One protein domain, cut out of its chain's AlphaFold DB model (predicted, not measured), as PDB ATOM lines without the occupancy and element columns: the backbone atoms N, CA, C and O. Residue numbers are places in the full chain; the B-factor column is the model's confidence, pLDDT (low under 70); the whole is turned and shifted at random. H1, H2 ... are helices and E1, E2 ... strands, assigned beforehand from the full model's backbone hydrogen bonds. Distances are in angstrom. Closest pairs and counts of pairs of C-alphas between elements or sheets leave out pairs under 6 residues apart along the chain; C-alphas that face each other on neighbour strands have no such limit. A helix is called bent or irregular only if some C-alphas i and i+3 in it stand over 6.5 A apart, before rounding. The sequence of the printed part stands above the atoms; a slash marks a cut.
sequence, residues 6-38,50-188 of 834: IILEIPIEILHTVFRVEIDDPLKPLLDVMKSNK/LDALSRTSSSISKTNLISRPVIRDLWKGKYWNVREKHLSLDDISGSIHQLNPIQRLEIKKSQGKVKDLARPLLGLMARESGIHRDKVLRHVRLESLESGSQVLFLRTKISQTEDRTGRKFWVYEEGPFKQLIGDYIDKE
ATOM      1  N   ILE A   6     135.495 206.680 233.060       89.25
ATOM      2  CA  ILE A   6     134.875 206.655 231.731       89.25
ATOM      3  C   ILE A   6     135.384 205.440 230.955       89.25
ATOM      4  O   ILE A   6     136.561 205.087 231.021       89.25
ATOM      5  N   ILE A   7     134.488 204.806 230.202       91.38
ATOM      6  CA  ILE A   7     134.842 203.794 229.209       91.38
ATOM      7  C   ILE A   7     134.988 204.480 227.852       91.38
ATOM      8  O   ILE A   7     134.021 205.011 227.310       91.38
ATOM      9  N   LEU A   8     136.191 204.453 227.290       92.25
ATOM     10  CA  LEU A   8     136.468 204.883 225.927       92.25
ATOM     11  C   LEU A   8     136.175 203.747 224.948       92.25
ATOM     12  O   LEU A   8     136.751 202.663 225.058       92.25
ATOM     13  N   GLU A   9     135.324 204.008 223.959       93.56
ATOM     14  CA  GLU A   9     135.132 203.126 222.809       93.56
ATOM     15  C   GLU A   9     136.033 203.575 221.656       93.56
ATOM     16  O   GLU A   9     135.758 204.557 220.961       93.56
ATOM     17  N   ILE A  10     137.124 202.833 221.454       94.12
ATOM     18  CA  ILE A  10     138.127 203.119 220.426       94.12
ATOM     19  C   ILE A  10     137.769 202.342 219.153       94.12
ATOM     20  O   ILE A  10     137.811 201.105 219.169       94.12
ATOM     21  N   PRO A  11     137.431 203.022 218.042       94.69
ATOM     22  CA  PRO A  11     137.144 202.354 216.782       94.69
ATOM     23  C   PRO A  11     138.415 201.728 216.209       94.69
ATOM     24  O   PRO A  11     139.489 202.326 216.235       94.69
ATOM     25  N   ILE A  12     138.293 200.537 215.635       94.25
ATOM     26  CA  ILE A  12     139.386 199.794 215.014       94.25
ATOM     27  C   ILE A  12     138.941 199.161 213.696       94.25
ATOM     28  O   ILE A  12     137.771 198.816 213.503       94.25
ATOM     29  N   GLU A  13     139.899 198.920 212.806       92.12
ATOM     30  CA  GLU A  13     139.736 197.999 211.683       92.12
ATOM     31  C   GLU A  13     140.734 196.840 211.788       92.12
ATOM     32  O   GLU A  13     141.887 197.012 212.193       92.12
ATOM     33  N   ILE A  14     140.286 195.637 211.424       90.88
ATOM     34  CA  ILE A  14     141.149 194.454 211.361       90.88
ATOM     35  C   ILE A  14     141.660 194.310 209.934       90.88
ATOM     36  O   ILE A  14     140.881 194.174 208.990       90.88
ATOM     37  N   LEU A  15     142.978 194.299 209.794       89.81
ATOM     38  CA  LEU A  15     143.673 194.098 208.535       89.81
ATOM     39  C   LEU A  15     144.223 192.673 208.497       89.81
ATOM     40  O   LEU A  15     145.023 192.292 209.346       89.81
ATOM     41  N   HIS A  16     143.807 191.881 207.518       89.75
ATOM     42  CA  HIS A  16     144.378 190.567 207.256       89.75
ATOM     43  C   HIS A  16     145.602 190.751 206.369       89.75
ATOM     44  O   HIS A  16     145.496 191.180 205.220       89.75
ATOM     45  N   THR A  17     146.770 190.468 206.937       89.69
ATOM     46  CA  THR A  17     148.054 190.652 206.263       89.69
ATOM     47  C   THR A  17     148.739 189.319 206.037       89.69
ATOM     48  O   THR A  17     148.841 188.503 206.958       89.69
ATOM     49  N   VAL A  18     149.254 189.126 204.826       89.25
ATOM     50  CA  VAL A  18     150.185 188.044 204.511       89.25
ATOM     51  C   VAL A  18     151.537 188.672 204.229       89.25
ATOM     52  O   VAL A  18     151.708 189.411 203.260       89.25
ATOM     53  N   PHE A  19     152.499 188.384 205.096       87.81
ATOM     54  CA  PHE A  19     153.873 188.832 204.939       87.81
ATOM     55  C   PHE A  19     154.749 187.699 204.422       87.81
ATOM     56  O   PHE A  19     154.669 186.573 204.909       87.81
ATOM     57  N   ARG A  20     155.635 188.009 203.478       84.75
ATOM     58  CA  ARG A  20     156.747 187.142 203.086       84.75
ATOM     59  C   ARG A  20     158.014 187.670 203.737       84.75
ATOM     60  O   ARG A  20     158.362 188.833 203.542       84.75
ATOM     61  N   VAL A  21     158.695 186.831 204.512       80.06
ATOM     62  CA  VAL A  21     160.028 187.161 205.031       80.06
ATOM     63  C   VAL A  21     161.067 186.517 204.121       80.06
ATOM     64  O   VAL A  21     161.170 185.292 204.040       80.06
ATOM     65  N   GLU A  22     161.797 187.354 203.395       74.25
ATOM     66  CA  GLU A  22     162.839 186.959 202.450       74.25
ATOM     67  C   GLU A  22     164.163 186.824 203.203       74.25
ATOM     68  O   GLU A  22     164.802 187.818 203.548       74.25
ATOM     69  N   ILE A  23     164.559 185.583 203.494       65.12
ATOM     70  CA  ILE A  23     165.775 185.307 204.269       65.12
ATOM     71  C   ILE A  23     167.049 185.736 203.506       65.12
ATOM     72  O   ILE A  23     168.012 186.130 204.152       65.12
ATOM     73  N   ASP A  24     167.010 185.805 202.164       61.00
ATOM     74  CA  ASP A  24     168.129 186.230 201.302       61.00
ATOM     75  C   ASP A  24     167.743 187.268 200.222       61.00
ATOM     76  O   ASP A  24     166.579 187.407 199.843       61.00
ATOM     77  N   ASP A  25     168.758 187.992 199.733       49.41
ATOM     78  CA  ASP A  25     168.721 189.242 198.950       49.41
ATOM     79  C   ASP A  25     168.076 189.142 197.533       49.41
ATOM     80  O   ASP A  25     168.494 188.306 196.721       49.41
ATOM     81  N   PRO A  26     167.123 190.034 197.167       48.56
ATOM     82  CA  PRO A  26     166.506 190.113 195.832       48.56
ATOM     83  C   PRO A  26     167.461 190.450 194.667       48.56
ATOM     84  O   PRO A  26     167.051 190.353 193.508       48.56
ATOM     85  N   LEU A  27     168.715 190.836 194.921       47.00
ATOM     86  CA  LEU A  27     169.699 191.171 193.878       47.00
ATOM     87  C   LEU A  27     170.355 189.949 193.208       47.00
ATOM     88  O   LEU A  27     171.004 190.090 192.168       47.00
ATOM     89  N   LYS A  28     170.161 188.742 193.753       46.97
ATOM     90  CA  LYS A  28     170.787 187.496 193.273       46.97
ATOM     91  C   LYS A  28     170.569 187.191 191.774       46.97
ATOM     92  O   LYS A  28     171.561 186.929 191.096       46.97
ATOM     93  N   PRO A  29     169.353 187.302 191.197       51.34
ATOM     94  CA  PRO A  29     169.137 187.011 189.773       51.34
ATOM     95  C   PRO A  29     169.853 188.007 188.850       51.34
ATOM     96  O   PRO A  29     170.306 187.653 187.765       51.34
ATOM     97  N   LEU A  30     169.971 189.262 189.293       48.34
ATOM     98  CA  LEU A  30     170.610 190.348 188.550       48.34
ATOM     99  C   LEU A  30     172.138 190.155 188.518       48.34
ATOM    100  O   LEU A  30     172.779 190.381 187.492       48.34
ATOM    101  N   LEU A  31     172.698 189.641 189.616       49.34
ATOM    102  CA  LEU A  31     174.112 189.288 189.746       49.34
ATOM    103  C   LEU A  31     174.486 188.018 188.965       49.34
ATOM    104  O   LEU A  31     175.556 187.981 188.358       49.34
ATOM    105  N   ASP A  32     173.609 187.011 188.908       51.53
ATOM    106  CA  ASP A  32     173.832 185.797 188.106       51.53
ATOM    107  C   ASP A  32     173.827 186.104 186.592       51.53
ATOM    108  O   ASP A  32     174.672 185.597 185.845       51.53
ATOM    109  N   VAL A  33     172.962 187.025 186.140       54.28
ATOM    110  CA  VAL A  33     172.973 187.541 184.756       54.28
ATOM    111  C   VAL A  33     174.270 188.304 184.460       54.28
ATOM    112  O   VAL A  33     174.885 188.077 183.415       54.28
ATOM    113  N   MET A  34     174.744 189.144 185.388       46.16
ATOM    114  CA  MET A  34     176.016 189.865 185.234       46.16
ATOM    115  C   MET A  34     177.234 188.928 185.200       46.16
ATOM    116  O   MET A  34     178.141 189.159 184.404       46.16
ATOM    117  N   LYS A  35     177.246 187.843 185.988       47.16
ATOM    118  CA  LYS A  35     178.330 186.837 185.982       47.16
ATOM    119  C   LYS A  35     178.358 185.985 184.707       47.16
ATOM    120  O   LYS A  35     179.431 185.531 184.306       47.16
ATOM    121  N   SER A  36     177.214 185.778 184.048       49.78
ATOM    122  CA  SER A  36     177.133 185.006 182.796       49.78
ATOM    123  C   SER A  36     177.675 185.765 181.572       49.78
ATOM    124  O   SER A  36     178.210 185.158 180.642       49.78
ATOM    125  N   ASN A  37     177.638 187.100 181.609       45.16
ATOM    126  CA  ASN A  37     178.254 187.966 180.608       45.16
ATOM    127  C   ASN A  37     179.732 188.224 180.953       45.16
ATOM    128  O   ASN A  37     180.083 189.257 181.518       45.16
ATOM    129  N   LYS A  38     180.627 187.301 180.571       45.22
ATOM    130  CA  LYS A  38     182.103 187.445 180.646       45.22
ATOM    131  C   LYS A  38     182.673 188.548 179.725       45.22
ATOM    132  O   LYS A  38     183.570 188.296 178.925       45.22
ATOM    133  N   LEU A  50     180.539 194.496 195.433       44.97
ATOM    134  CA  LEU A  50     179.438 193.570 195.136       44.97
ATOM    135  C   LEU A  50     179.898 192.103 195.061       44.97
ATOM    136  O   LEU A  50     179.198 191.218 195.554       44.97
ATOM    137  N   ASP A  51     181.084 191.828 194.505       41.56
ATOM    138  CA  ASP A  51     181.642 190.469 194.465       41.56
ATOM    139  C   ASP A  51     182.066 189.983 195.863       41.56
ATOM    140  O   ASP A  51     181.825 188.821 196.202       41.56
ATOM    141  N   ALA A  52     182.604 190.876 196.706       47.97
ATOM    142  CA  ALA A  52     182.970 190.596 198.098       47.97
ATOM    143  C   ALA A  52     181.749 190.294 198.989       47.97
ATOM    144  O   ALA A  52     181.800 189.373 199.804       47.97
ATOM    145  N   LEU A  53     180.628 190.995 198.782       42.97
ATOM    146  CA  LEU A  53     179.354 190.710 199.458       42.97
ATOM    147  C   LEU A  53     178.739 189.368 199.022       42.97
ATOM    148  O   LEU A  53     178.036 188.735 199.802       42.97
ATOM    149  N   SER A  54     179.050 188.880 197.814       39.19
ATOM    150  CA  SER A  54     178.521 187.605 197.304       39.19
ATOM    151  C   SER A  54     179.191 186.350 197.888       39.19
ATOM    152  O   SER A  54     178.677 185.245 197.717       39.19
ATOM    153  N   ARG A  55     180.333 186.489 198.579       42.12
ATOM    154  CA  ARG A  55     181.152 185.352 199.054       42.12
ATOM    155  C   ARG A  55     180.764 184.807 200.434       42.12
ATOM    156  O   ARG A  55     181.438 183.904 200.920       42.12
ATOM    157  N   THR A  56     179.703 185.314 201.066       40.16
ATOM    158  CA  THR A  56     179.348 184.967 202.460       40.16
ATOM    159  C   THR A  56     178.019 184.230 202.662       40.16
ATOM    160  O   THR A  56     177.639 184.014 203.808       40.16
ATOM    161  N   SER A  57     177.330 183.750 201.622       37.62
ATOM    162  CA  SER A  57     176.056 183.033 201.817       37.62
ATOM    163  C   SER A  57     175.947 181.740 201.006       37.62
ATOM    164  O   SER A  57     175.580 181.709 199.832       37.62
ATOM    165  N   SER A  58     176.239 180.623 201.670       35.19
ATOM    166  CA  SER A  58     175.869 179.283 201.225       35.19
ATOM    167  C   SER A  58     174.681 178.773 202.044       35.19
ATOM    168  O   SER A  58     174.827 178.405 203.205       35.19
ATOM    169  N   SER A  59     173.488 178.730 201.447       38.00
ATOM    170  CA  SER A  59     172.592 177.556 201.400       38.00
ATOM    171  C   SER A  59     171.142 177.933 201.041       38.00
ATOM    172  O   SER A  59     170.759 179.092 200.982       38.00
ATOM    173  N   ILE A  60     170.390 176.907 200.659       38.56
ATOM    174  CA  ILE A  60     169.103 176.876 199.950       38.56
ATOM    175  C   ILE A  60     167.927 177.537 200.710       38.56
ATOM    176  O   ILE A  60     167.788 177.413 201.923       38.56
ATOM    177  N   SER A  61     167.037 178.175 199.939       43.56
ATOM    178  CA  SER A  61     165.872 178.987 200.327       43.56
ATOM    179  C   SER A  61     164.828 178.290 201.214       43.56
ATOM    180  O   SER A  61     164.174 177.340 200.777       43.56
ATOM    181  N   LYS A  62     164.552 178.861 202.394       52.66
ATOM    182  CA  LYS A  62     163.262 178.713 203.090       52.66
ATOM    183  C   LYS A  62     162.495 180.032 203.003       52.66
ATOM    184  O   LYS A  62     162.951 181.053 203.503       52.66
ATOM    185  N   THR A  63     161.341 180.016 202.349       59.47
ATOM    186  CA  THR A  63     160.388 181.129 202.343       59.47
ATOM    187  C   THR A  63     159.385 180.926 203.471       59.47
ATOM    188  O   THR A  63     158.655 179.938 203.482       59.47
ATOM    189  N   ASN A  64     159.325 181.870 204.412       69.38
ATOM    190  CA  ASN A  64     158.329 181.843 205.481       69.38
ATOM    191  C   ASN A  64     157.234 182.868 205.177       69.38
ATOM    192  O   ASN A  64     157.474 184.079 205.176       69.38
ATOM    193  N   LEU A  65     156.036 182.360 204.882       81.88
ATOM    194  CA  LEU A  65     154.820 183.156 204.757       81.88
ATOM    195  C   LEU A  65     154.139 183.240 206.121       81.88
ATOM    196  O   LEU A  65     153.846 182.222 206.744       81.88
ATOM    197  N   ILE A  66     153.866 184.462 206.561       82.69
ATOM    198  CA  ILE A  66     153.281 184.761 207.864       82.69
ATOM    199  C   ILE A  66     151.941 185.441 207.613       82.69
ATOM    200  O   ILE A  66     151.881 186.629 207.299       82.69
ATOM    201  N   SER A  67     150.865 184.664 207.735       88.06
ATOM    202  CA  SER A  67     149.491 185.160 207.642       88.06
ATOM    203  C   SER A  67     148.952 185.435 209.040       88.06
ATOM    204  O   SER A  67     148.719 184.509 209.825       88.06
ATOM    205  N   ARG A  68     148.801 186.715 209.383       88.69
ATOM    206  CA  ARG A  68     148.265 187.151 210.677       88.69
ATOM    207  C   ARG A  68     147.427 188.417 210.512       88.69
ATOM    208  O   ARG A  68     147.773 189.266 209.691       88.69
ATOM    209  N   PRO A  69     146.348 188.574 211.296       89.19
ATOM    210  CA  PRO A  69     145.665 189.849 211.370       89.19
ATOM    211  C   PRO A  69     146.510 190.871 212.144       89.19
ATOM    212  O   PRO A  69     147.301 190.510 213.020       89.19
ATOM    213  N   VAL A  70     146.305 192.143 211.831       90.75
ATOM    214  CA  VAL A  70     146.851 193.317 212.518       90.75
ATOM    215  C   VAL A  70     145.688 194.263 212.792       90.75
ATOM    216  O   VAL A  70     144.792 194.410 211.960       90.75
ATOM    217  N   ILE A  71     145.674 194.888 213.963       92.50
ATOM    218  CA  ILE A  71     144.666 195.893 214.303       92.50
ATOM    219  C   ILE A  71     145.202 197.257 213.883       92.50
ATOM    220  O   ILE A  71     146.346 197.583 214.186       92.50
ATOM    221  N   ARG A  72     144.389 198.062 213.205       90.88
ATOM    222  CA  ARG A  72     144.646 199.494 213.039       90.88
ATOM    223  C   ARG A  72     143.619 200.254 213.859       90.88
ATOM    224  O   ARG A  72     142.421 200.060 213.650       90.88
ATOM    225  N   ASP A  73     144.071 201.098 214.782       92.56
ATOM    226  CA  ASP A  73     143.143 201.999 215.458       92.56
ATOM    227  C   ASP A  73     142.658 203.058 214.463       92.56
ATOM    228  O   ASP A  73     143.410 203.545 213.617       92.56
ATOM    229  N   LEU A  74     141.380 203.393 214.537       91.69
ATOM    230  CA  LEU A  74     140.777 204.446 213.739       91.69
ATOM    231  C   LEU A  74     140.721 205.760 214.522       91.69
ATOM    232  O   LEU A  74     139.934 206.620 214.171       91.69
ATOM    233  N   TRP A  75     141.552 205.956 215.543       90.19
ATOM    234  CA  TRP A  75     141.649 207.250 216.220       90.19
ATOM    235  C   TRP A  75     142.845 208.054 215.700       90.19
ATOM    236  O   TRP A  75     142.693 209.178 215.227       90.19
ATOM    237  N   LYS A  76     144.037 207.450 215.701       87.75
ATOM    238  CA  LYS A  76     145.302 208.019 215.208       87.75
ATOM    239  C   LYS A  76     145.929 207.199 214.076       87.75
ATOM    240  O   LYS A  76     146.867 207.668 213.430       87.75
ATOM    241  N   GLY A  77     145.412 206.007 213.777       87.12
ATOM    242  CA  GLY A  77     145.861 205.212 212.634       87.12
ATOM    243  C   GLY A  77     147.123 204.391 212.885       87.12
ATOM    244  O   GLY A  77     147.773 204.028 211.897       87.12
ATOM    245  N   LYS A  78     147.487 204.127 214.151       88.81
ATOM    246  CA  LYS A  78     148.617 203.264 214.528       88.81
ATOM    247  C   LYS A  78     148.228 201.783 214.371       88.81
ATOM    248  O   LYS A  78     147.055 201.417 214.293       88.81
ATOM    249  N   TYR A  79     149.245 200.926 214.269       89.81
ATOM    250  CA  TYR A  79     149.083 199.481 214.087       89.81
ATOM    251  C   TYR A  79     149.452 198.728 215.359       89.81
ATOM    252  O   TYR A  79     150.466 199.024 215.989       89.81
ATOM    253  N   TRP A  80     148.664 197.710 215.682       91.31
ATOM    254  CA  TRP A  80     148.702 197.004 216.952       91.31
ATOM    255  C   TRP A  80     148.572 195.498 216.765       91.31
ATOM    256  O   TRP A  80     148.067 194.991 215.757       91.31
ATOM    257  N   ASN A  81     149.042 194.762 217.768       89.62
ATOM    258  CA  ASN A  81     148.900 193.317 217.792       89.62
ATOM    259  C   ASN A  81     147.438 192.944 218.085       89.62
ATOM    260  O   ASN A  81     146.766 193.608 218.867       89.62
ATOM    261  N   VAL A  82     146.952 191.837 217.522       87.94
ATOM    262  CA  VAL A  82     145.578 191.354 217.755       87.94
ATOM    263  C   VAL A  82     145.308 191.035 219.225       87.94
ATOM    264  O   VAL A  82     144.156 191.040 219.647       87.94
ATOM    265  N   ARG A  83     146.359 190.820 220.027       86.75
ATOM    266  CA  ARG A  83     146.253 190.654 221.481       86.75
ATOM    267  C   ARG A  83     145.515 191.793 222.183       86.75
ATOM    268  O   ARG A  83     144.835 191.499 223.156       86.75
ATOM    269  N   GLU A  84     145.563 193.021 221.660       88.31
ATOM    270  CA  GLU A  84     144.781 194.146 222.200       88.31
ATOM    271  C   GLU A  84     143.282 193.821 222.252       88.31
ATOM    272  O   GLU A  84     142.596 194.160 223.207       88.31
ATOM    273  N   LYS A  85     142.757 193.049 221.294       88.38
ATOM    274  CA  LYS A  85     141.348 192.632 221.317       88.38
ATOM    275  C   LYS A  85     140.987 191.828 222.570       88.38
ATOM    276  O   LYS A  85     139.870 191.950 223.052       88.38
ATOM    277  N   HIS A  86     141.911 191.017 223.086       87.25
ATOM    278  CA  HIS A  86     141.687 190.217 224.294       87.25
ATOM    279  C   HIS A  86     141.772 191.037 225.582       87.25
ATOM    280  O   HIS A  86     141.396 190.531 226.632       87.25
ATOM    281  N   LEU A  87     142.280 192.267 225.499       89.12
ATOM    282  CA  LEU A  87     142.314 193.207 226.613       89.12
ATOM    283  C   LEU A  87     141.053 194.076 226.662       89.12
ATOM    284  O   LEU A  87     140.869 194.791 227.635       89.12
ATOM    285  N   SER A  88     140.197 194.038 225.633       91.19
ATOM    286  CA  SER A  88     138.948 194.804 225.607       91.19
ATOM    287  C   SER A  88     138.047 194.431 226.776       91.19
ATOM    288  O   SER A  88     137.800 193.252 227.014       91.19
ATOM    289  N   LEU A  89     137.525 195.446 227.458       89.25
ATOM    290  CA  LEU A  89     136.643 195.256 228.602       89.25
ATOM    291  C   LEU A  89     135.233 194.839 228.160       89.25
ATOM    292  O   LEU A  89     134.662 195.426 227.236       89.25
ATOM    293  N   ASP A  90     134.677 193.843 228.853       78.06
ATOM    294  CA  ASP A  90     133.315 193.341 228.635       78.06
ATOM    295  C   ASP A  90     132.280 194.013 229.562       78.06
ATOM    296  O   ASP A  90     131.103 194.095 229.205       78.06
ATOM    297  N   ASP A  91     132.704 194.521 230.727       67.62
ATOM    298  CA  ASP A  91     131.834 195.179 231.712       67.62
ATOM    299  C   ASP A  91     131.663 196.684 231.425       67.62
ATOM    300  O   ASP A  91     132.613 197.382 231.069       67.62
ATOM    301  N   ILE A  92     130.434 197.189 231.580       65.88
ATOM    302  CA  ILE A  92     130.015 198.557 231.219       65.88
ATOM    303  C   ILE A  92     129.567 199.316 232.476       65.88
ATOM    304  O   ILE A  92     128.497 199.929 232.530       65.88
ATOM    305  N   SER A  93     130.366 199.256 233.534       62.72
ATOM    306  CA  SER A  93     130.117 200.014 234.757       62.72
ATOM    307  C   SER A  93     130.684 201.441 234.631       62.72
ATOM    308  O   SER A  93     131.782 201.739 235.090       62.72
ATOM    309  N   GLY A  94     129.942 202.348 233.977       67.19
ATOM    310  CA  GLY A  94     130.313 203.770 233.869       67.19
ATOM    311  C   GLY A  94     129.728 204.498 232.654       67.19
ATOM    312  O   GLY A  94     128.978 203.926 231.865       67.19
ATOM    313  N   SER A  95     130.069 205.780 232.496       82.06
ATOM    314  CA  SER A  95     129.745 206.556 231.290       82.06
ATOM    315  C   SER A  95     130.652 206.159 230.123       82.06
ATOM    316  O   SER A  95     131.855 205.984 230.311       82.06
ATOM    317  N   ILE A  96     130.080 206.041 228.923       87.56
ATOM    318  CA  ILE A  96     130.797 205.663 227.700       87.56
ATOM    319  C   ILE A  96     131.068 206.910 226.859       87.56
ATOM    320  O   ILE A  96     130.156 207.704 226.623       87.56
ATOM    321  N   HIS A  97     132.297 207.051 226.371       89.75
ATOM    322  CA  HIS A  97     132.676 208.059 225.391       89.75
ATOM    323  C   HIS A  97     133.250 207.383 224.144       89.75
ATOM    324  O   HIS A  97     134.239 206.654 224.209       89.75
ATOM    325  N   GLN A  98     132.616 207.610 222.999       91.19
ATOM    326  CA  GLN A  98     132.992 206.981 221.739       91.19
ATOM    327  C   GLN A  98     133.862 207.925 220.911       91.19
ATOM    328  O   GLN A  98     133.435 209.029 220.576       91.19
ATOM    329  N   LEU A  99     135.060 207.469 220.542       90.81
ATOM    330  CA  LEU A  99     135.995 208.268 219.753       90.81
ATOM    331  C   LEU A  99     135.595 208.291 218.274       90.81
ATOM    332  O   LEU A  99     135.172 207.281 217.700       90.81
ATOM    333  N   ASN A 100     135.781 209.447 217.637       86.12
ATOM    334  CA  ASN A 100     135.446 209.630 216.228       86.12
ATOM    335  C   ASN A 100     136.438 208.882 215.315       86.12
ATOM    336  O   ASN A 100     137.647 209.110 215.408       86.12
ATOM    337  N   PRO A 101     135.961 208.018 214.396       89.00
ATOM    338  CA  PRO A 101     136.838 207.256 213.521       89.00
ATOM    339  C   PRO A 101     137.417 208.109 212.380       89.00
ATOM    340  O   PRO A 101     136.691 208.792 211.656       89.00
ATOM    341  N   ILE A 102     138.721 207.988 212.137       87.75
ATOM    342  CA  ILE A 102     139.392 208.454 210.919       87.75
ATOM    343  C   ILE A 102     139.039 207.565 209.722       87.75
ATOM    344  O   ILE A 102     138.526 206.450 209.854       87.75
ATOM    345  N   GLN A 103     139.389 208.032 208.523       86.06
ATOM    346  CA  GLN A 103     139.168 207.271 207.299       86.06
ATOM    347  C   GLN A 103     139.882 205.904 207.334       86.06
ATOM    348  O   GLN A 103     141.063 205.775 207.695       86.06
ATOM    349  N   ARG A 104     139.142 204.870 206.916       85.50
ATOM    350  CA  ARG A 104     139.648 203.504 206.748       85.50
ATOM    351  C   ARG A 104     140.786 203.443 205.737       85.50
ATOM    352  O   ARG A 104     140.879 204.269 204.828       85.50
ATOM    353  N   LEU A 105     141.649 202.446 205.897       82.50
ATOM    354  CA  LEU A 105     142.848 202.308 205.087       82.50
ATOM    355  C   LEU A 105     142.514 202.068 203.603       82.50
ATOM    356  O   LEU A 105     141.927 201.051 203.230       82.50
ATOM    357  N   GLU A 106     142.964 202.968 202.725       80.38
ATOM    358  CA  GLU A 106     142.925 202.745 201.277       80.38
ATOM    359  C   GLU A 106     144.017 201.742 200.864       80.38
ATOM    360  O   GLU A 106     145.182 202.104 200.667       80.38
ATOM    361  N   ILE A 107     143.646 200.469 200.697       76.38
ATOM    362  CA  ILE A 107     144.573 199.351 200.420       76.38
ATOM    363  C   ILE A 107     145.515 199.655 199.238       76.38
ATOM    364  O   ILE A 107     146.722 199.434 199.333       76.38
ATOM    365  N   LYS A 108     144.997 200.256 198.155       69.25
ATOM    366  CA  LYS A 108     145.770 200.563 196.932       69.25
ATOM    367  C   LYS A 108     146.900 201.579 197.138       69.25
ATOM    368  O   LYS A 108     147.895 201.516 196.427       69.25
ATOM    369  N   LYS A 109     146.774 202.499 198.103       65.81
ATOM    370  CA  LYS A 109     147.812 203.500 198.427       65.81
ATOM    371  C   LYS A 109     148.749 203.049 199.554       65.81
ATOM    372  O   LYS A 109     149.737 203.719 199.841       65.81
ATOM    373  N   SER A 110     148.454 201.917 200.195       60.28
ATOM    374  CA  SER A 110     149.071 201.510 201.466       60.28
ATOM    375  C   SER A 110     150.218 200.509 201.320       60.28
ATOM    376  O   SER A 110     150.923 200.241 202.292       60.28
ATOM    377  N   GLN A 111     150.477 200.021 200.100       56.06
ATOM    378  CA  GLN A 111     151.590 199.112 199.792       56.06
ATOM    379  C   GLN A 111     152.978 199.694 200.138       56.06
ATOM    380  O   GLN A 111     153.927 198.936 200.295       56.06
ATOM    381  N   GLY A 112     153.107 201.014 200.333       55.16
ATOM    382  CA  GLY A 112     154.348 201.666 200.776       55.16
ATOM    383  C   GLY A 112     154.631 201.624 202.290       55.16
ATOM    384  O   GLY A 112     155.744 201.948 202.695       55.16
ATOM    385  N   LYS A 113     153.671 201.215 203.139       67.94
ATOM    386  CA  LYS A 113     153.791 201.220 204.619       67.94
ATOM    387  C   LYS A 113     154.027 199.831 205.232       67.94
ATOM    388  O   LYS A 113     153.598 199.545 206.347       67.94
ATOM    389  N   VAL A 114     154.723 198.948 204.513       79.75
ATOM    390  CA  VAL A 114     154.958 197.549 204.934       79.75
ATOM    391  C   VAL A 114     155.621 197.455 206.310       79.75
ATOM    392  O   VAL A 114     155.242 196.611 207.116       79.75
ATOM    393  N   LYS A 115     156.584 198.338 206.604       81.38
ATOM    394  CA  LYS A 115     157.313 198.327 207.881       81.38
ATOM    395  C   LYS A 115     156.401 198.612 209.074       81.38
ATOM    396  O   LYS A 115     156.525 197.931 210.086       81.38
ATOM    397  N   ASP A 116     155.482 199.565 208.941       81.75
ATOM    398  CA  ASP A 116     154.564 199.951 210.019       81.75
ATOM    399  C   ASP A 116     153.518 198.860 210.271       81.75
ATOM    400  O   ASP A 116     153.258 198.514 211.420       81.75
ATOM    401  N   LEU A 117     152.996 198.254 209.197       85.81
ATOM    402  CA  LEU A 117     152.080 197.110 209.258       85.81
ATOM    403  C   LEU A 117     152.734 195.869 209.893       85.81
ATOM    404  O   LEU A 117     152.077 195.128 210.618       85.81
ATOM    405  N   ALA A 118     154.022 195.633 209.623       86.50
ATOM    406  CA  ALA A 118     154.765 194.477 210.129       86.50
ATOM    407  C   ALA A 118     155.268 194.654 211.574       86.50
ATOM    408  O   ALA A 118     155.509 193.668 212.277       86.50
ATOM    409  N   ARG A 119     155.425 195.900 212.042       87.69
ATOM    410  CA  ARG A 119     156.012 196.238 213.351       87.69
ATOM    411  C   ARG A 119     155.342 195.536 214.546       87.69
ATOM    412  O   ARG A 119     156.085 195.034 215.392       87.69
ATOM    413  N   PRO A 120     154.004 195.386 214.621       88.62
ATOM    414  CA  PRO A 120     153.349 194.682 215.733       88.62
ATOM    415  C   PRO A 120     153.634 193.173 215.787       88.62
ATOM    416  O   PRO A 120     153.373 192.520 216.801       88.62
ATOM    417  N   LEU A 121     154.155 192.605 214.696       88.25
ATOM    418  CA  LEU A 121     154.476 191.185 214.544       88.25
ATOM    419  C   LEU A 121     155.988 190.920 214.558       88.25
ATOM    420  O   LEU A 121     156.415 189.782 214.377       88.25
ATOM    421  N   LEU A 122     156.803 191.945 214.817       86.12
ATOM    422  CA  LEU A 122     158.259 191.903 214.699       86.12
ATOM    423  C   LEU A 122     158.908 190.714 215.422       86.12
ATOM    424  O   LEU A 122     159.742 190.019 214.850       86.12
ATOM    425  N   GLY A 123     158.514 190.466 216.675       82.56
ATOM    426  CA  GLY A 123     159.062 189.362 217.469       82.56
ATOM    427  C   GLY A 123     158.699 187.984 216.907       82.56
ATOM    428  O   GLY A 123     159.528 187.077 216.920       82.56
ATOM    429  N   LEU A 124     157.487 187.842 216.359       83.94
ATOM    430  CA  LEU A 124     157.051 186.617 215.689       83.94
ATOM    431  C   LEU A 124     157.859 186.392 214.410       83.94
ATOM    432  O   LEU A 124     158.399 185.308 214.216       83.94
ATOM    433  N   MET A 125     157.991 187.433 213.587       86.06
ATOM    434  CA  MET A 125     158.732 187.379 212.327       86.06
ATOM    435  C   MET A 125     160.210 187.058 212.551       86.06
ATOM    436  O   MET A 125     160.760 186.223 211.841       86.06
ATOM    437  N   ALA A 126     160.850 187.671 213.552       84.44
ATOM    438  CA  ALA A 126     162.241 187.388 213.910       84.44
ATOM    439  C   ALA A 126     162.421 185.925 214.340       84.44
ATOM    440  O   ALA A 126     163.315 185.233 213.859       84.44
ATOM    441  N   ARG A 127     161.517 185.422 215.190       82.06
ATOM    442  CA  ARG A 127     161.552 184.037 215.670       82.06
ATOM    443  C   ARG A 127     161.321 183.021 214.551       82.06
ATOM    444  O   ARG A 127     162.023 182.021 214.500       82.06
ATOM    445  N   GLU A 128     160.341 183.256 213.681       81.69
ATOM    446  CA  GLU A 128     160.003 182.321 212.600       81.69
ATOM    447  C   GLU A 128     161.031 182.343 211.466       81.69
ATOM    448  O   GLU A 128     161.299 181.303 210.875       81.69
ATOM    449  N   SER A 129     161.637 183.496 211.167       77.56
ATOM    450  CA  SER A 129     162.663 183.617 210.119       77.56
ATOM    451  C   SER A 129     164.087 183.310 210.585       77.56
ATOM    452  O   SER A 129     164.954 183.092 209.746       77.56
ATOM    453  N   GLY A 130     164.351 183.318 211.895       76.62
ATOM    454  CA  GLY A 130     165.707 183.214 212.442       76.62
ATOM    455  C   GLY A 130     166.564 184.473 212.241       76.62
ATOM    456  O   GLY A 130     167.740 184.471 212.597       76.62
ATOM    457  N   ILE A 131     166.000 185.558 211.692       76.88
ATOM    458  CA  ILE A 131     166.684 186.844 211.519       76.88
ATOM    459  C   ILE A 131     166.592 187.648 212.818       76.88
ATOM    460  O   ILE A 131     165.529 187.750 213.432       76.88
ATOM    461  N   HIS A 132     167.699 188.280 213.215       77.69
ATOM    462  CA  HIS A 132     167.729 189.141 214.396       77.69
ATOM    463  C   HIS A 132     166.707 190.295 214.292       77.69
ATOM    464  O   HIS A 132     166.436 190.841 213.216       77.69
ATOM    465  N   ARG A 133     166.111 190.658 215.434       79.25
ATOM    466  CA  ARG A 133     164.928 191.535 215.528       79.25
ATOM    467  C   ARG A 133     165.134 192.930 214.917       79.25
ATOM    468  O   ARG A 133     164.182 193.517 214.413       79.25
ATOM    469  N   ASP A 134     166.358 193.447 214.940       78.38
ATOM    470  CA  ASP A 134     166.762 194.743 214.367       78.38
ATOM    471  C   ASP A 134     166.841 194.741 212.826       78.38
ATOM    472  O   ASP A 134     166.697 195.784 212.182       78.38
ATOM    473  N   LYS A 135     167.049 193.568 212.222       74.75
ATOM    474  CA  LYS A 135     167.252 193.396 210.779       74.75
ATOM    475  C   LYS A 135     165.989 192.929 210.068       74.75
ATOM    476  O   LYS A 135     165.765 193.338 208.929       74.75
ATOM    477  N   VAL A 136     165.130 192.154 210.736       80.75
ATOM    478  CA  VAL A 136     164.016 191.429 210.096       80.75
ATOM    479  C   VAL A 136     163.077 192.319 209.269       80.75
ATOM    480  O   VAL A 136     162.709 191.922 208.172       80.75
ATOM    481  N   LEU A 137     162.764 193.559 209.681       80.62
ATOM    482  CA  LEU A 137     161.870 194.451 208.908       80.62
ATOM    483  C   LEU A 137     162.384 194.795 207.506       80.62
ATOM    484  O   LEU A 137     161.589 195.147 206.635       80.62
ATOM    485  N   ARG A 138     163.699 194.720 207.266       76.31
ATOM    486  CA  ARG A 138     164.289 194.950 205.933       76.31
ATOM    487  C   ARG A 138     163.983 193.793 204.971       76.31
ATOM    488  O   ARG A 138     163.919 193.999 203.759       76.31
ATOM    489  N   HIS A 139     163.726 192.617 205.532       75.44
ATOM    490  CA  HIS A 139     163.451 191.361 204.840       75.44
ATOM    491  C   HIS A 139     161.953 191.093 204.646       75.44
ATOM    492  O   HIS A 139     161.583 190.122 203.996       75.44
ATOM    493  N   VAL A 140     161.071 191.939 205.188       82.56
ATOM    494  CA  VAL A 140     159.620 191.750 205.076       82.56
ATOM    495  C   VAL A 140     159.090 192.360 203.777       82.56
ATOM    496  O   VAL A 140     159.394 193.508 203.432       82.56
ATOM    497  N   ARG A 141     158.255 191.598 203.071       84.44
ATOM    498  CA  ARG A 141     157.394 192.043 201.971       84.44
ATOM    499  C   ARG A 141     155.939 191.765 202.320       84.44
ATOM    500  O   ARG A 141     155.641 190.814 203.038       84.44
ATOM    501  N   LEU A 142     155.045 192.612 201.831       84.56
ATOM    502  CA  LEU A 142     153.602 192.436 201.967       84.56
ATOM    503  C   LEU A 142     153.082 191.758 200.697       84.56
ATOM    504  O   LEU A 142     153.142 192.358 199.628       84.56
ATOM    505  N   GLU A 143     152.591 190.527 200.821       84.44
ATOM    506  CA  GLU A 143     152.031 189.756 199.703       84.44
ATOM    507  C   GLU A 143     150.570 190.106 199.463       84.44
ATOM    508  O   GLU A 143     150.145 190.340 198.335       84.44
ATOM    509  N   SER A 144     149.790 190.165 200.541       85.62
ATOM    510  CA  SER A 144     148.394 190.562 200.477       85.62
ATOM    511  C   SER A 144     147.989 191.341 201.718       85.62
ATOM    512  O   SER A 144     148.531 191.167 202.815       85.62
ATOM    513  N   LEU A 145     147.042 192.247 201.506       87.38
ATOM    514  CA  LEU A 145     146.433 193.078 202.527       87.38
ATOM    515  C   LEU A 145     144.948 193.183 202.211       87.38
ATOM    516  O   LEU A 145     144.566 193.749 201.187       87.38
ATOM    517  N   GLU A 146     144.128 192.671 203.114       85.06
ATOM    518  CA  GLU A 146     142.675 192.768 203.055       85.06
ATOM    519  C   GLU A 146     142.177 193.487 204.310       85.06
ATOM    520  O   GLU A 146     142.667 193.244 205.409       85.06
ATOM    521  N   SER A 147     141.208 194.391 204.170       81.56
ATOM    522  CA  SER A 147     140.573 195.055 205.315       81.56
ATOM    523  C   SER A 147     139.244 194.364 205.616       81.56
ATOM    524  O   SER A 147     138.453 194.117 204.705       81.56
ATOM    525  N   GLY A 148     139.001 194.025 206.884       76.12
ATOM    526  CA  GLY A 148     137.742 193.426 207.334       76.12
ATOM    527  C   GLY A 148     136.552 194.347 207.064       76.12
ATOM    528  O   GLY A 148     136.691 195.562 207.035       76.12
ATOM    529  N   SER A 149     135.354 193.810 206.844       70.56
ATOM    530  CA  SER A 149     134.208 194.612 206.383       70.56
ATOM    531  C   SER A 149     133.658 195.600 207.422       70.56
ATOM    532  O   SER A 149     133.055 196.598 207.028       70.56
ATOM    533  N   GLN A 150     133.901 195.378 208.717       81.75
ATOM    534  CA  GLN A 150     133.284 196.119 209.823       81.75
ATOM    535  C   GLN A 150     134.310 196.876 210.675       81.75
ATOM    536  O   GLN A 150     135.420 196.393 210.902       81.75
ATOM    537  N   VAL A 151     133.906 198.052 211.167       87.81
ATOM    538  CA  VAL A 151     134.594 198.758 212.256       87.81
ATOM    539  C   VAL A 151     134.165 198.111 213.568       87.81
ATOM    540  O   VAL A 151     132.970 197.945 213.807       87.81
ATOM    541  N   LEU A 152     135.134 197.725 214.392       90.88
ATOM    542  CA  LEU A 152     134.887 197.213 215.741       90.88
ATOM    543  C   LEU A 152     135.266 198.286 216.755       90.88
ATOM    544  O   LEU A 152     136.088 199.143 216.453       90.88
ATOM    545  N   PHE A 153     134.707 198.220 217.957       92.38
ATOM    546  CA  PHE A 153     135.071 199.113 219.051       92.38
ATOM    547  C   PHE A 153     135.700 198.285 220.160       92.38
ATOM    548  O   PHE A 153     135.119 197.284 220.582       92.38
ATOM    549  N   LEU A 154     136.902 198.669 220.582       93.56
ATOM    550  CA  LEU A 154     137.520 198.111 221.779       93.56
ATOM    551  C   LEU A 154     137.334 199.086 222.935       93.56
ATOM    552  O   LEU A 154     137.389 200.300 222.738       93.56
ATOM    553  N   ARG A 155     137.093 198.539 224.124       93.62
ATOM    554  CA  ARG A 155     136.732 199.309 225.315       93.62
ATOM    555  C   ARG A 155     137.892 199.394 226.283       93.62
ATOM    556  O   ARG A 155     138.355 198.359 226.759       93.62
ATOM    557  N   THR A 156     138.291 200.623 226.588       92.62
ATOM    558  CA  THR A 156     139.364 200.955 227.529       92.62
ATOM    559  C   THR A 156     138.804 201.833 228.640       92.62
ATOM    560  O   THR A 156     138.122 202.813 228.364       92.62
ATOM    561  N   LYS A 157     139.092 201.507 229.896       90.31
ATOM    562  CA  LYS A 157     138.718 202.309 231.057       90.31
ATOM    563  C   LYS A 157     139.792 203.345 231.361       90.31
ATOM    564  O   LYS A 157     140.981 203.027 231.450       90.31
ATOM    565  N   ILE A 158     139.342 204.574 231.562       88.94
ATOM    566  CA  ILE A 158     140.143 205.693 232.046       88.94
ATOM    567  C   ILE A 158     139.508 206.266 233.310       88.94
ATOM    568  O   ILE A 158     138.288 206.210 233.491       88.94
ATOM    569  N   SER A 159     140.328 206.842 234.176       85.94
ATOM    570  CA  SER A 159     139.866 207.523 235.384       85.94
ATOM    571  C   SER A 159     140.442 208.921 235.475       85.94
ATOM    572  O   SER A 159     141.566 209.186 235.052       85.94
ATOM    573  N   GLN A 160     139.647 209.831 236.024       84.50
ATOM    574  CA  GLN A 160     140.102 211.168 236.341       84.50
ATOM    575  C   GLN A 160     140.897 211.118 237.646       84.50
ATOM    576  O   GLN A 160     140.404 210.657 238.679       84.50
ATOM    577  N   THR A 161     142.134 211.589 237.588       74.00
ATOM    578  CA  THR A 161     143.029 211.761 238.729       74.00
ATOM    579  C   THR A 161     143.260 213.247 238.959       74.00
ATOM    580  O   THR A 161     143.088 214.063 238.056       74.00
ATOM    581  N   GLU A 162     143.613 213.597 240.188       63.94
ATOM    582  CA  GLU A 162     143.985 214.948 240.584       63.94
ATOM    583  C   GLU A 162     145.449 214.937 241.023       63.94
ATOM    584  O   GLU A 162     145.867 214.048 241.777       63.94
ATOM    585  N   ASP A 163     146.246 215.881 240.528       52.66
ATOM    586  CA  ASP A 163     147.622 216.029 240.984       52.66
ATOM    587  C   ASP A 163     147.693 216.789 242.316       52.66
ATOM    588  O   ASP A 163     146.711 217.306 242.846       52.66
ATOM    589  N   ARG A 164     148.899 216.888 242.880       39.03
ATOM    590  CA  ARG A 164     149.124 217.589 244.155       39.03
ATOM    591  C   ARG A 164     148.867 219.105 244.087       39.03
ATOM    592  O   ARG A 164     148.893 219.750 245.129       39.03
ATOM    593  N   THR A 165     148.650 219.666 242.895       41.94
ATOM    594  CA  THR A 165     148.304 221.080 242.669       41.94
ATOM    595  C   THR A 165     146.806 221.297 242.437       41.94
ATOM    596  O   THR A 165     146.387 222.427 242.206       41.94
ATOM    597  N   GLY A 166     145.994 220.239 242.529       51.84
ATOM    598  CA  GLY A 166     144.550 220.296 242.314       51.84
ATOM    599  C   GLY A 166     144.128 220.204 240.845       51.84
ATOM    600  O   GLY A 166     142.938 220.335 240.552       51.84
ATOM    601  N   ARG A 167     145.070 219.980 239.913       62.25
ATOM    602  CA  ARG A 167     144.770 219.845 238.479       62.25
ATOM    603  C   ARG A 167     144.200 218.467 238.203       62.25
ATOM    604  O   ARG A 167     144.784 217.461 238.614       62.25
ATOM    605  N   LYS A 168     143.086 218.413 237.478       72.56
ATOM    606  CA  LYS A 168     142.426 217.161 237.105       72.56
ATOM    607  C   LYS A 168     142.812 216.752 235.692       72.56
ATOM    608  O   LYS A 168     142.846 217.575 234.784       72.56
ATOM    609  N   PHE A 169     143.085 215.466 235.513       69.75
ATOM    610  CA  PHE A 169     143.493 214.893 234.232       69.75
ATOM    611  C   PHE A 169     143.087 213.422 234.144       69.75
ATOM    612  O   PHE A 169     142.843 212.763 235.157       69.75
ATOM    613  N   TRP A 170     143.005 212.898 232.924       81.81
ATOM    614  CA  TRP A 170     142.576 211.525 232.667       81.81
ATOM    615  C   TRP A 170     143.771 210.590 232.504       81.81
ATOM    616  O   TRP A 170     144.701 210.872 231.751       81.81
ATOM    617  N   VAL A 171     143.734 209.449 233.188       77.62
ATOM    618  CA  VAL A 171     144.761 208.407 233.102       77.62
ATOM    619  C   VAL A 171     144.161 207.088 232.646       77.62
ATOM    620  O   VAL A 171     143.012 206.763 232.949       77.62
ATOM    621  N   TYR A 172     144.961 206.306 231.924       85.31
ATOM    622  CA  TYR A 172     144.632 204.919 231.625       85.31
ATOM    623  C   TYR A 172     144.518 204.110 232.924       85.31
ATOM    624  O   TYR A 172     145.424 204.144 233.758       85.31
ATOM    625  N   GLU A 173     143.443 203.334 233.054       82.88
ATOM    626  CA  GLU A 173     143.229 202.421 234.178       82.88
ATOM    627  C   GLU A 173     143.350 200.964 233.714       82.88
ATOM    628  O   GLU A 173     144.214 200.225 234.189       82.88
ATOM    629  N   GLU A 174     142.529 200.556 232.742       85.75
ATOM    630  CA  GLU A 174     142.420 199.158 232.313       85.75
ATOM    631  C   GLU A 174     141.966 199.045 230.849       85.75
ATOM    632  O   GLU A 174     141.246 199.904 230.351       85.75
ATOM    633  N   GLY A 175     142.341 197.972 230.153       89.12
ATOM    634  CA  GLY A 175     141.882 197.665 228.801       89.12
ATOM    635  C   GLY A 175     142.974 197.716 227.718       89.12
ATOM    636  O   GLY A 175     144.168 197.662 228.008       89.12
ATOM    637  N   PRO A 176     142.598 197.785 226.434       89.56
ATOM    638  CA  PRO A 176     143.539 197.861 225.329       89.56
ATOM    639  C   PRO A 176     144.120 199.263 225.150       89.56
ATOM    640  O   PRO A 176     143.601 200.256 225.659       89.56
ATOM    641  N   PHE A 177     145.182 199.348 224.350       90.56
ATOM    642  CA  PHE A 177     145.743 200.601 223.842       90.56
ATOM    643  C   PHE A 177     146.264 201.569 224.908       90.56
ATOM    644  O   PHE A 177     146.255 202.780 224.701       90.56
ATOM    645  N   LYS A 178     146.798 201.045 226.018       84.06
ATOM    646  CA  LYS A 178     147.410 201.836 227.100       84.06
ATOM    647  C   LYS A 178     148.307 202.974 226.601       84.06
ATOM    648  O   LYS A 178     148.140 204.113 227.021       84.06
ATOM    649  N   GLN A 179     149.222 202.673 225.677       73.19
ATOM    650  CA  GLN A 179     150.127 203.669 225.098       73.19
ATOM    651  C   GLN A 179     149.380 204.718 224.260       73.19
ATOM    652  O   GLN A 179     149.655 205.902 224.374       73.19
ATOM    653  N   LEU A 180     148.404 204.305 223.445       82.50
ATOM    654  CA  LEU A 180     147.606 205.235 222.640       82.50
ATOM    655  C   LEU A 180     146.830 206.219 223.524       82.50
ATOM    656  O   LEU A 180     146.759 207.394 223.198       82.50
ATOM    657  N   ILE A 181     146.253 205.736 224.626       83.31
ATOM    658  CA  ILE A 181     145.554 206.589 225.589       83.31
ATOM    659  C   ILE A 181     146.536 207.556 226.249       83.31
ATOM    660  O   ILE A 181     146.285 208.756 226.232       83.31
ATOM    661  N   GLY A 182     147.664 207.056 226.764       67.75
ATOM    662  CA  GLY A 182     148.677 207.895 227.412       67.75
ATOM    663  C   GLY A 182     149.230 209.004 226.509       67.75
ATOM    664  O   GLY A 182     149.476 210.102 226.993       67.75
ATOM    665  N   ASP A 183     149.365 208.732 225.209       64.62
ATOM    666  CA  ASP A 183     149.920 209.670 224.226       64.62
ATOM    667  C   ASP A 183     148.935 210.772 223.769       64.62
ATOM    668  O   ASP A 183     149.373 211.759 223.173       64.62
ATOM    669  N   TYR A 184     147.615 210.565 223.897       77.94
ATOM    670  CA  TYR A 184     146.634 211.372 223.148       77.94
ATOM    671  C   TYR A 184     145.341 211.745 223.875       77.94
ATOM    672  O   TYR A 184     144.554 212.490 223.288       77.94
ATOM    673  N   ILE A 185     145.056 211.209 225.066       82.06
ATOM    674  CA  ILE A 185     143.745 211.414 225.703       82.06
ATOM    675  C   ILE A 185     143.474 212.878 226.058       82.06
ATOM    676  O   ILE A 185     142.367 213.354 225.853       82.06
ATOM    677  N   ASP A 186     144.496 213.609 226.480       71.38
ATOM    678  CA  ASP A 186     144.441 215.041 226.794       71.38
ATOM    679  C   ASP A 186     144.199 215.939 225.570       71.38
ATOM    680  O   ASP A 186     143.838 217.104 225.714       71.38
ATOM    681  N   LYS A 187     144.364 215.394 224.359       77.88
ATOM    682  CA  LYS A 187     144.085 216.071 223.083       77.88
ATOM    683  C   LYS A 187     142.671 215.797 222.562       77.88
ATOM    684  O   LYS A 187     142.325 216.300 221.490       77.88
ATOM    685  N   GLU A 188     141.882 214.962 223.241       80.25
ATOM    686  CA  GLU A 188     140.494 214.688 222.866       80.25
ATOM    687  C   GLU A 188     139.552 215.717 223.515       80.25
ATOM    688  O   GLU A 188     139.622 215.917 224.729       80.25
TER     689      GLU A 188
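AT A GLANCE: This is residues 6 to 38 and 50 to 188 of the 834 residues of an uncharacterized protein of Candidatus Poseidoniaceae archaeon (UniProt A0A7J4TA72). A long, strongly twisted six-stranded sheet, built along E1, curls round H5 toward one end and H6 toward the other, and an arm with the small helices H1 and H2 reaches out beyond the H5 end. The 172 printed residues run E1 H1 H2 E2 H3 E3 H4 H5 E4 E5 E6 H6, six named helices and six named strands, class mixed. The sheet is branched, with E1 and E3 parallel and its other neighbour pairs antiparallel. The whole is loose, with a radius of gyration of the C-alphas of 21.6 A, and only just elongated, spanning 78 by 39 by 24 A.

HOW THE PARTS SIT: E1, residues 6 to 21, bends by 62 degrees at residue 18 and has four neighbours in staggered pairing. On one side of it are E2, residues 64 to 73, with N 15 and O 70 2.8 A apart, and E3, residues 95 to 98, with N 7 and O 95 2.9 A apart. On the other side are E4, residues 140 to 147, with N 18 and O 144 3.0 A apart, and E5, residues 152 to 162, with N 8 and O 156 2.8 A apart. E5 forms a hairpin with E6, residues 168 to 174, where N 159 and O 171 are 3.0 A apart. H1, residues 28 to 36, and H2, residues 50 to 56, are near each other, with 5 pairs of C-alphas within 10 A, and not on the sheet. H3, residues 84 to 87, is on it at a height of 5.0 A, over none of its strands. H4, residues 107 to 110, only grazes it. The sheet curls round H5, residues 114 to 129, whose closest C-alphas to E4 are Val 114 and Leu 142, 6.1 A. It also curls round H6, residues 178 to 187, whose closest C-alphas to E6 are Lys 178 and Tyr 172, 6.1 A. H5 and H6 are irregular, with C-alphas 120 and 123 8.0 A and 183 and 186 8.1 A apart. O i to N i+4 pairs are all within hydrogen-bond range in H1, 8 of 12 in H5, 4 of 6 in H6 and 1 of 3 in H2, where 2 of 4 O i to N i+3 pairs are; H3 and H4 are too short for an i+4 pair.

IN THESE COORDINATES: E1 begins at C-alpha 6 (134.875, 206.655, 231.731) and is 41.5 A long, E5 31.9 A and E2 27.1 A. H6 ends at C-alpha 187 (144.085, 216.071, 223.083).

THE WHOLE: The C-alphas farthest apart, of Lys 38 and Gly 166, are 79.3 A apart. Residues 39 to 49 are not printed, and C-alphas 38 and 50 are 16.0 A apart across the cut. Of the links printed whole, none is long. The mean pLDDT of the printed part is 75.8, with 50 residues under 70, among them 23 to 38 and 50 to 64.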